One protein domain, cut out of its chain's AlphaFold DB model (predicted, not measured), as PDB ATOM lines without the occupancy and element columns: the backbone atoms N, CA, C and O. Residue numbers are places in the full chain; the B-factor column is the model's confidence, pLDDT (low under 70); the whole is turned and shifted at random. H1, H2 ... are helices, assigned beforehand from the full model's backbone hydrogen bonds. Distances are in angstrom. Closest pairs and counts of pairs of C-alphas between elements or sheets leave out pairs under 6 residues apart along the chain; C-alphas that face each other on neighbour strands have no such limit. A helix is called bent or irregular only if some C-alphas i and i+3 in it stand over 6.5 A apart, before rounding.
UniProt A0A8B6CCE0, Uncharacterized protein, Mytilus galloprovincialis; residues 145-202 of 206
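This is residues 145 to 202 of the 206 residues of an uncharacterized protein of Mytilus galloprovincialis (UniProt A0A8B6CCE0). One long helix, H3, makes the longest axis, and two short helices, H1 and H2, sit together on one side of its first part, loosely joined to it. Residues 196 to 202, of which 196 to 200 belong to H3, stick out free at the far end. The printed part has 58 residues with three named helices, in the order H1, H2, H3, and no named strand; its class is all helix. It is only just loose, close to compact, with a radius of gyration of the C-alphas of 12.6 A and spans of 41 by 20 by 17 A.

H1, residues 145 to 150, begins at C-alpha 145 (154.528, 210.448, 167.080) and is 10.1 A long from first to last C-alpha. H2, residues 160 to 170, measures 15.4 A. H3, residues 177 to 200, measures 35.7 A and ends at C-alpha 200 (125.617, 200.805, 160.932). H3 is irregular, with C-alphas 178 and 181 7.5 A apart, and has a kink of 30 degrees near residue 184.

H1 and H2 touch, opposite ways at a steep tilt of 61 degrees; their closest C-alphas, of Ala 147 and Val 166, are 5.7 A apart. H2 and H3 are close but not clearly touching, the closest C-alphas being those of Tyr 167 and Phe 180 at 7.6 A. They run opposite ways at a steep tilt of 54 degrees. H1 and H3 are only just apart, at 8.2 A. In H2 every O i to N i+4 pair is within hydrogen-bond range, against 14 of 20 in H3 and 0 of 2 in H1, where 3 of 3 O i to N i+3 pairs are.

The C-alphas farthest apart, of Thr 172 and Asn 202, are 41.0 A apart. The printed part has no cut, and both links are short. Mean pLDDT of the printed part is 79.2, with residues 192 to 202 under 70.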
ATOM      1  N   VAL A 145     155.978 210.235 167.186       81.88
ATOM      2  CA  VAL A 145     154.528 210.448 167.080       81.88
ATOM      3  C   VAL A 145     153.956 209.853 165.793       81.88
ATOM      4  O   VAL A 145     152.786 209.465 165.765       81.88
ATOM      5  N   ARG A 146     154.757 209.726 164.726       81.00
ATOM      6  CA  ARG A 146     154.308 209.174 163.441       81.00
ATOM      7  C   ARG A 146     153.813 207.735 163.572       81.00
ATOM      8  O   ARG A 146     152.844 207.393 162.893       81.00
ATOM      9  N   ALA A 147     154.359 206.939 164.496       83.62
ATOM     10  CA  ALA A 147     153.866 205.589 164.776       83.62
ATOM     11  C   ALA A 147     152.412 205.560 165.268       83.62
ATOM     12  O   ALA A 147     151.691 204.600 164.997       83.62
ATOM     13  N   LEU A 148     151.915 206.640 165.885       83.31
ATOM     14  CA  LEU A 148     150.498 206.751 166.250       83.31
ATOM     15  C   LEU A 148     149.569 206.731 165.022       83.31
ATOM     16  O   LEU A 148     148.380 206.450 165.156       83.31
ATOM     17  N   SER A 149     150.090 206.985 163.818       79.62
ATOM     18  CA  SER A 149     149.330 206.875 162.563       79.62
ATOM     19  C   SER A 149     148.958 205.429 162.221       79.62
ATOM     20  O   SER A 149     148.006 205.211 161.475       79.62
ATOM     21  N   ILE A 150     149.667 204.445 162.787       82.19
ATOM     22  CA  ILE A 150     149.374 203.012 162.623       82.19
ATOM     23  C   ILE A 150     148.192 202.576 163.500       82.19
ATOM     24  O   ILE A 150     147.590 201.531 163.249       82.19
ATOM     25  N   LEU A 151     147.816 203.373 164.509       82.81
ATOM     26  CA  LEU A 151     146.737 203.009 165.422       82.81
ATOM     27  C   LEU A 151     145.449 202.660 164.661       82.81
ATOM     28  O   LEU A 151     145.130 203.312 163.661       82.81
ATOM     29  N   PRO A 152     144.654 201.693 165.155       80.06
ATOM     30  CA  PRO A 152     143.547 201.135 164.387       80.06
ATOM     31  C   PRO A 152     142.538 202.146 163.826       80.06
ATOM     32  O   PRO A 152     142.015 201.972 162.728       80.06
ATOM     33  N   PHE A 153     142.283 203.234 164.554       78.12
ATOM     34  CA  PHE A 153     141.361 204.287 164.126       78.12
ATOM     35  C   PHE A 153     141.989 205.309 163.156       78.12
ATOM     36  O   PHE A 153     141.245 206.070 162.547       78.12
ATOM     37  N   ARG A 154     143.320 205.330 162.973       77.06
ATOM     38  CA  ARG A 154     144.056 206.221 162.046       77.06
ATOM     39  C   ARG A 154     144.663 205.508 160.845       77.06
ATOM     40  O   ARG A 154     144.998 206.182 159.880       77.06
ATOM     41  N   VAL A 155     144.750 204.178 160.867       80.81
ATOM     42  CA  VAL A 155     145.430 203.374 159.833       80.81
ATOM     43  C   VAL A 155     144.916 203.625 158.406       80.81
ATOM     44  O   VAL A 155     145.612 203.359 157.434       80.81
ATOM     45  N   HIS A 156     143.697 204.148 158.257       78.31
ATOM     46  CA  HIS A 156     143.106 204.508 156.968       78.31
ATOM     47  C   HIS A 156     143.616 205.845 156.394       78.31
ATOM     48  O   HIS A 156     143.390 206.122 155.222       78.31
ATOM     49  N   LEU A 157     144.284 206.671 157.207       78.56
ATOM     50  CA  LEU A 157     144.837 207.982 156.840       78.56
ATOM     51  C   LEU A 157     146.341 207.927 156.530       78.56
ATOM     52  O   LEU A 157     146.917 208.943 156.146       78.56
ATOM     53  N   ILE A 158     146.992 206.777 156.735       82.62
ATOM     54  CA  ILE A 158     148.438 206.632 156.556       82.62
ATOM     55  C   ILE A 158     148.795 206.524 155.063       82.62
ATOM     56  O   ILE A 158     148.243 205.691 154.338       82.62
ATOM     57  N   SER A 159     149.730 207.357 154.600       85.06
ATOM     58  CA  SER A 159     150.312 207.251 153.255       85.06
ATOM     59  C   SER A 159     151.428 206.198 153.211       85.06
ATOM     60  O   SER A 159     151.931 205.769 154.250       85.06
ATOM     61  N   GLU A 160     151.848 205.788 152.010       85.56
ATOM     62  CA  GLU A 160     153.012 204.897 151.856       85.56
ATOM     63  C   GLU A 160     154.304 205.533 152.393       85.56
ATOM     64  O   GLU A 160     155.130 204.842 152.981       85.56
ATOM     65  N   GLU A 161     154.455 206.853 152.252       85.88
ATOM     66  CA  GLU A 161     155.585 207.609 152.806       85.88
ATOM     67  C   GLU A 161     155.600 207.546 154.338       85.88
ATOM     68  O   GLU A 161     156.611 207.191 154.933       85.88
ATOM     69  N   MET A 162     154.453 207.782 154.986       83.31
ATOM     70  CA  MET A 162     154.344 207.678 156.444       83.31
ATOM     71  C   MET A 162     154.611 206.257 156.948       83.31
ATOM     72  O   MET A 162     155.228 206.092 157.994       83.31
ATOM     73  N   GLU A 163     154.144 205.237 156.224       88.81
ATOM     74  CA  GLU A 163     154.408 203.831 156.549       88.81
ATOM     75  C   GLU A 163     155.907 203.516 156.474       88.81
ATOM     76  O   GLU A 163     156.443 202.875 157.380       88.81
ATOM     77  N   LYS A 164     156.586 204.017 155.437       89.06
ATOM     78  CA  LYS A 164     158.033 203.880 155.282       89.06
ATOM     79  C   LYS A 164     158.789 204.562 156.421       89.06
ATOM     80  O   LYS A 164     159.651 203.934 157.017       89.06
ATOM     81  N   ASP A 165     158.438 205.796 156.768       87.69
ATOM     82  CA  ASP A 165     159.135 206.528 157.830       87.69
ATOM     83  C   ASP A 165     158.995 205.853 159.199       87.69
ATOM     84  O   ASP A 165     159.933 205.853 159.996       87.69
ATOM     85  N   VAL A 166     157.833 205.254 159.480       89.44
ATOM     86  CA  VAL A 166     157.645 204.485 160.716       89.44
ATOM     87  C   VAL A 166     158.492 203.216 160.706       89.44
ATOM     88  O   VAL A 166     159.108 202.900 161.721       89.44
ATOM     89  N   TYR A 167     158.561 202.511 159.576       91.12
ATOM     90  CA  TYR A 167     159.444 201.356 159.430       91.12
ATOM     91  C   TYR A 167     160.919 201.742 159.608       91.12
ATOM     92  O   TYR A 167     161.629 201.117 160.389       91.12
ATOM     93  N   ASP A 168     161.376 202.795 158.933       91.38
ATOM     94  CA  ASP A 168     162.769 203.243 158.979       91.38
ATOM     95  C   ASP A 168     163.187 203.653 160.402       91.38
ATOM     96  O   ASP A 168     164.319 203.385 160.802       91.38
ATOM     97  N   TYR A 169     162.274 204.238 161.187       90.94
ATOM     98  CA  TYR A 169     162.549 204.632 162.572       90.94
ATOM     99  C   TYR A 169     162.483 203.463 163.568       90.94
ATOM    100  O   TYR A 169     163.339 203.368 164.439       90.94
ATOM    101  N   TYR A 170     161.484 202.578 163.454       91.19
ATOM    102  CA  TYR A 170     161.222 201.531 164.454       91.19
ATOM    103  C   TYR A 170     161.732 200.136 164.069       91.19
ATOM    104  O   TYR A 170     161.541 199.203 164.847       91.19
ATOM    105  N   ASN A 171     162.364 199.938 162.904       92.31
ATOM    106  CA  ASN A 171     162.779 198.596 162.462       92.31
ATOM    107  C   ASN A 171     163.659 197.855 163.480       92.31
ATOM    108  O   ASN A 171     163.551 196.640 163.577       92.31
ATOM    109  N   THR A 172     164.487 198.547 164.264       93.56
ATOM    110  CA  THR A 172     165.343 197.906 165.272       93.56
ATOM    111  C   THR A 172     164.572 197.451 166.503       93.56
ATOM    112  O   THR A 172     165.014 196.540 167.199       93.56
ATOM    113  N   ASP A 173     163.428 198.081 166.766       91.38
ATOM    114  CA  ASP A 173     162.596 197.839 167.943       91.38
ATOM    115  C   ASP A 173     161.459 196.846 167.650       91.38
ATOM    116  O   ASP A 173     160.804 196.345 168.567       91.38
ATOM    117  N   MET A 174     161.194 196.566 166.370       89.38
ATOM    118  CA  MET A 174     160.156 195.631 165.951       89.38
ATOM    119  C   MET A 174     160.602 194.173 166.158       89.38
ATOM    120  O   MET A 174     161.728 193.814 165.822       89.38
ATOM    121  N   PRO A 175     159.708 193.288 166.633       90.81
ATOM    122  CA  PRO A 175     160.026 191.871 166.821       90.81
ATOM    123  C   PRO A 175     160.211 191.107 165.500       90.81
ATOM    124  O   PRO A 175     160.916 190.100 165.471       90.81
ATOM    125  N   SER A 176     159.560 191.552 164.419       91.94
ATOM    126  CA  SER A 176     159.634 190.932 163.085       91.94
ATOM    127  C   SER A 176     159.548 192.007 161.988       91.94
ATOM    128  O   SER A 176     158.502 192.193 161.367       91.94
ATOM    129  N   PRO A 177     160.619 192.787 161.762       91.44
ATOM    130  CA  PRO A 177     160.605 193.888 160.793       91.44
ATOM    131  C   PRO A 177     160.291 193.410 159.366       91.44
ATOM    132  O   PRO A 177     159.572 194.069 158.615       91.44
ATOM    133  N   GLU A 178     160.758 192.222 158.988       92.19
ATOM    134  CA  GLU A 178     160.565 191.631 157.662       92.19
ATOM    135  C   GLU A 178     159.097 191.339 157.299       92.19
ATOM    136  O   GLU A 178     158.772 191.240 156.111       92.19
ATOM    137  N   THR A 179     158.209 191.215 158.292       92.25
ATOM    138  CA  THR A 179     156.768 190.979 158.093       92.25
ATOM    139  C   THR A 179     155.933 192.257 158.135       92.25
ATOM    140  O   THR A 179     154.739 192.211 157.819       92.25
ATOM    141  N   PHE A 180     156.535 193.409 158.459       90.75
ATOM    142  CA  PHE A 180     155.829 194.670 158.702       90.75
ATOM    143  C   PHE A 180     154.863 195.048 157.572       90.75
ATOM    144  O   PHE A 180     153.699 195.368 157.809       90.75
ATOM    145  N   ARG A 181     155.311 194.955 156.312       89.31
ATOM    146  CA  ARG A 181     154.492 195.329 155.146       89.31
ATOM    147  C   ARG A 181     153.280 194.409 154.973       89.31
ATOM    148  O   ARG A 181     152.204 194.852 154.565       89.31
ATOM    149  N   GLN A 182     153.449 193.115 155.230       90.94
ATOM    150  CA  GLN A 182     152.390 192.112 155.145       90.94
ATOM    151  C   GLN A 182     151.376 192.329 156.272       90.94
ATOM    152  O   GLN A 182     150.172 192.353 156.009       90.94
ATOM    153  N   GLU A 183     151.853 192.556 157.495       89.75
ATOM    154  CA  GLU A 183     151.015 192.851 158.658       89.75
ATOM    155  C   GLU A 183     150.226 194.146 158.471       89.75
ATOM    156  O   GLU A 183     149.008 194.147 158.646       89.75
ATOM    157  N   MET A 184     150.869 195.213 157.993       89.00
ATOM    158  CA  MET A 184     150.203 196.483 157.711       89.00
ATOM    159  C   MET A 184     149.085 196.323 156.675       89.00
ATOM    160  O   MET A 184     147.987 196.858 156.844       89.00
ATOM    161  N   ARG A 185     149.318 195.544 155.610       88.44
ATOM    162  CA  ARG A 185     148.284 195.223 154.610       88.44
ATOM    163  C   ARG A 185     147.110 194.464 155.224       88.44
ATOM    164  O   ARG A 185     145.957 194.788 154.929       88.44
ATOM    165  N   LEU A 186     147.387 193.476 156.076       87.50
ATOM    166  CA  LEU A 186     146.353 192.724 156.788       87.50
ATOM    167  C   LEU A 186     145.553 193.635 157.721       87.50
ATOM    168  O   LEU A 186     144.324 193.602 157.691       87.50
ATOM    169  N   TRP A 187     146.225 194.496 158.486       87.06
ATOM    170  CA  TRP A 187     145.594 195.435 159.414       87.06
ATOM    171  C   TRP A 187     144.725 196.454 158.684       87.06
ATOM    172  O   TRP A 187     143.563 196.628 159.049       87.06
ATOM    173  N   LYS A 188     145.222 197.053 157.595       86.31
ATOM    174  CA  LYS A 188     144.437 197.942 156.722       86.31
ATOM    175  C   LYS A 188     143.179 197.243 156.195       86.31
ATOM    176  O   LYS A 188     142.096 197.826 156.227       86.31
ATOM    177  N   SER A 189     143.288 195.982 155.766       85.56
ATOM    178  CA  SER A 189     142.141 195.200 155.278       85.56
ATOM    179  C   SER A 189     141.135 194.862 156.385       85.56
ATOM    180  O   SER A 189     139.928 195.014 156.197       85.56
ATOM    181  N   PHE A 190     141.612 194.414 157.547       84.00
ATOM    182  CA  PHE A 190     140.775 194.016 158.679       84.00
ATOM    183  C   PHE A 190     140.037 195.211 159.299       84.00
ATOM    184  O   PHE A 190     138.828 195.164 159.542       84.00
ATOM    185  N   LEU A 191     140.746 196.319 159.501       80.38
ATOM    186  CA  LEU A 191     140.194 197.525 160.111       80.38
ATOM    187  C   LEU A 191     139.323 198.319 159.137       80.38
ATOM    188  O   LEU A 191     138.292 198.845 159.549       80.38
ATOM    189  N   GLY A 192     139.658 198.321 157.842       69.06
ATOM    190  CA  GLY A 192     138.803 198.889 156.796       69.06
ATOM    191  C   GLY A 192     137.436 198.201 156.690       69.06
ATOM    192  O   GLY A 192     136.440 198.852 156.389       69.06
ATOM    193  N   LYS A 193     137.354 196.899 157.002       61.75
ATOM    194  CA  LYS A 193     136.077 196.167 157.104       61.75
ATOM    195  C   LYS A 193     135.317 196.499 158.394       61.75
ATOM    196  O   LYS A 193     134.092 196.581 158.391       61.75
ATOM    197  N   SER A 194     136.040 196.729 159.488       57.25
ATOM    198  CA  SER A 194     135.470 196.966 160.822       57.25
ATOM    199  C   SER A 194     134.843 198.362 160.972       57.25
ATOM    200  O   SER A 194     133.802 198.510 161.608       57.25
ATOM    201  N   THR A 195     135.414 199.394 160.345       52.59
ATOM    202  CA  THR A 195     134.864 200.766 160.373       52.59
ATOM    203  C   THR A 195     133.563 200.918 159.577       52.59
ATOM    204  O   THR A 195     132.757 201.798 159.890       52.59
ATOM    205  N   GLY A 196     133.315 200.035 158.602       47.59
ATOM    206  CA  GLY A 196     132.040 199.930 157.887       47.59
ATOM    207  C   GLY A 196     130.923 199.301 158.727       47.59
ATOM    208  O   GLY A 196     129.784 199.757 158.662       47.59
ATOM    209  N   GLN A 197     131.241 198.315 159.571       42.62
ATOM    210  CA  GLN A 197     130.241 197.609 160.381       42.62
ATOM    211  C   GLN A 197     129.820 198.409 161.630       42.62
ATOM    212  O   GLN A 197     128.647 198.410 161.999       42.62
ATOM    213  N   THR A 198     130.741 199.152 162.258       41.78
ATOM    214  CA  THR A 198     130.449 199.909 163.494       41.78
ATOM    215  C   THR A 198     129.622 201.179 163.248       41.78
ATOM    216  O   THR A 198     128.906 201.621 164.144       41.78
ATOM    217  N   ARG A 199     129.635 201.758 162.034       39.50
ATOM    218  CA  ARG A 199     128.764 202.907 161.699       39.50
ATOM    219  C   ARG A 199     127.295 202.528 161.487       39.50
ATOM    220  O   ARG A 199     126.437 203.385 161.659       39.50
ATOM    221  N   VAL A 200     126.998 201.270 161.160       41.00
ATOM    222  CA  VAL A 200     125.617 200.805 160.932       41.00
ATOM    223  C   VAL A 200     124.914 200.441 162.249       41.00
ATOM    224  O   VAL A 200     123.694 200.539 162.341       41.00
ATOM    225  N   ASN A 201     125.666 200.120 163.307       35.88
ATOM    226  CA  ASN A 201     125.094 199.599 164.555       35.88
ATOM    227  C   ASN A 201     124.738 200.659 165.617       35.88
ATOM    228  O   ASN A 201     124.216 200.289 166.663       35.88
ATOM    229  N   ASN A 202     124.952 201.957 165.359       38.16
ATOM    230  CA  ASN A 202     124.646 203.036 166.318       38.16
ATOM    231  C   ASN A 202     123.456 203.937 165.922       38.16
ATOM    232  O   ASN A 202     123.308 205.016 166.486       38.16
TER     233      ASN A 202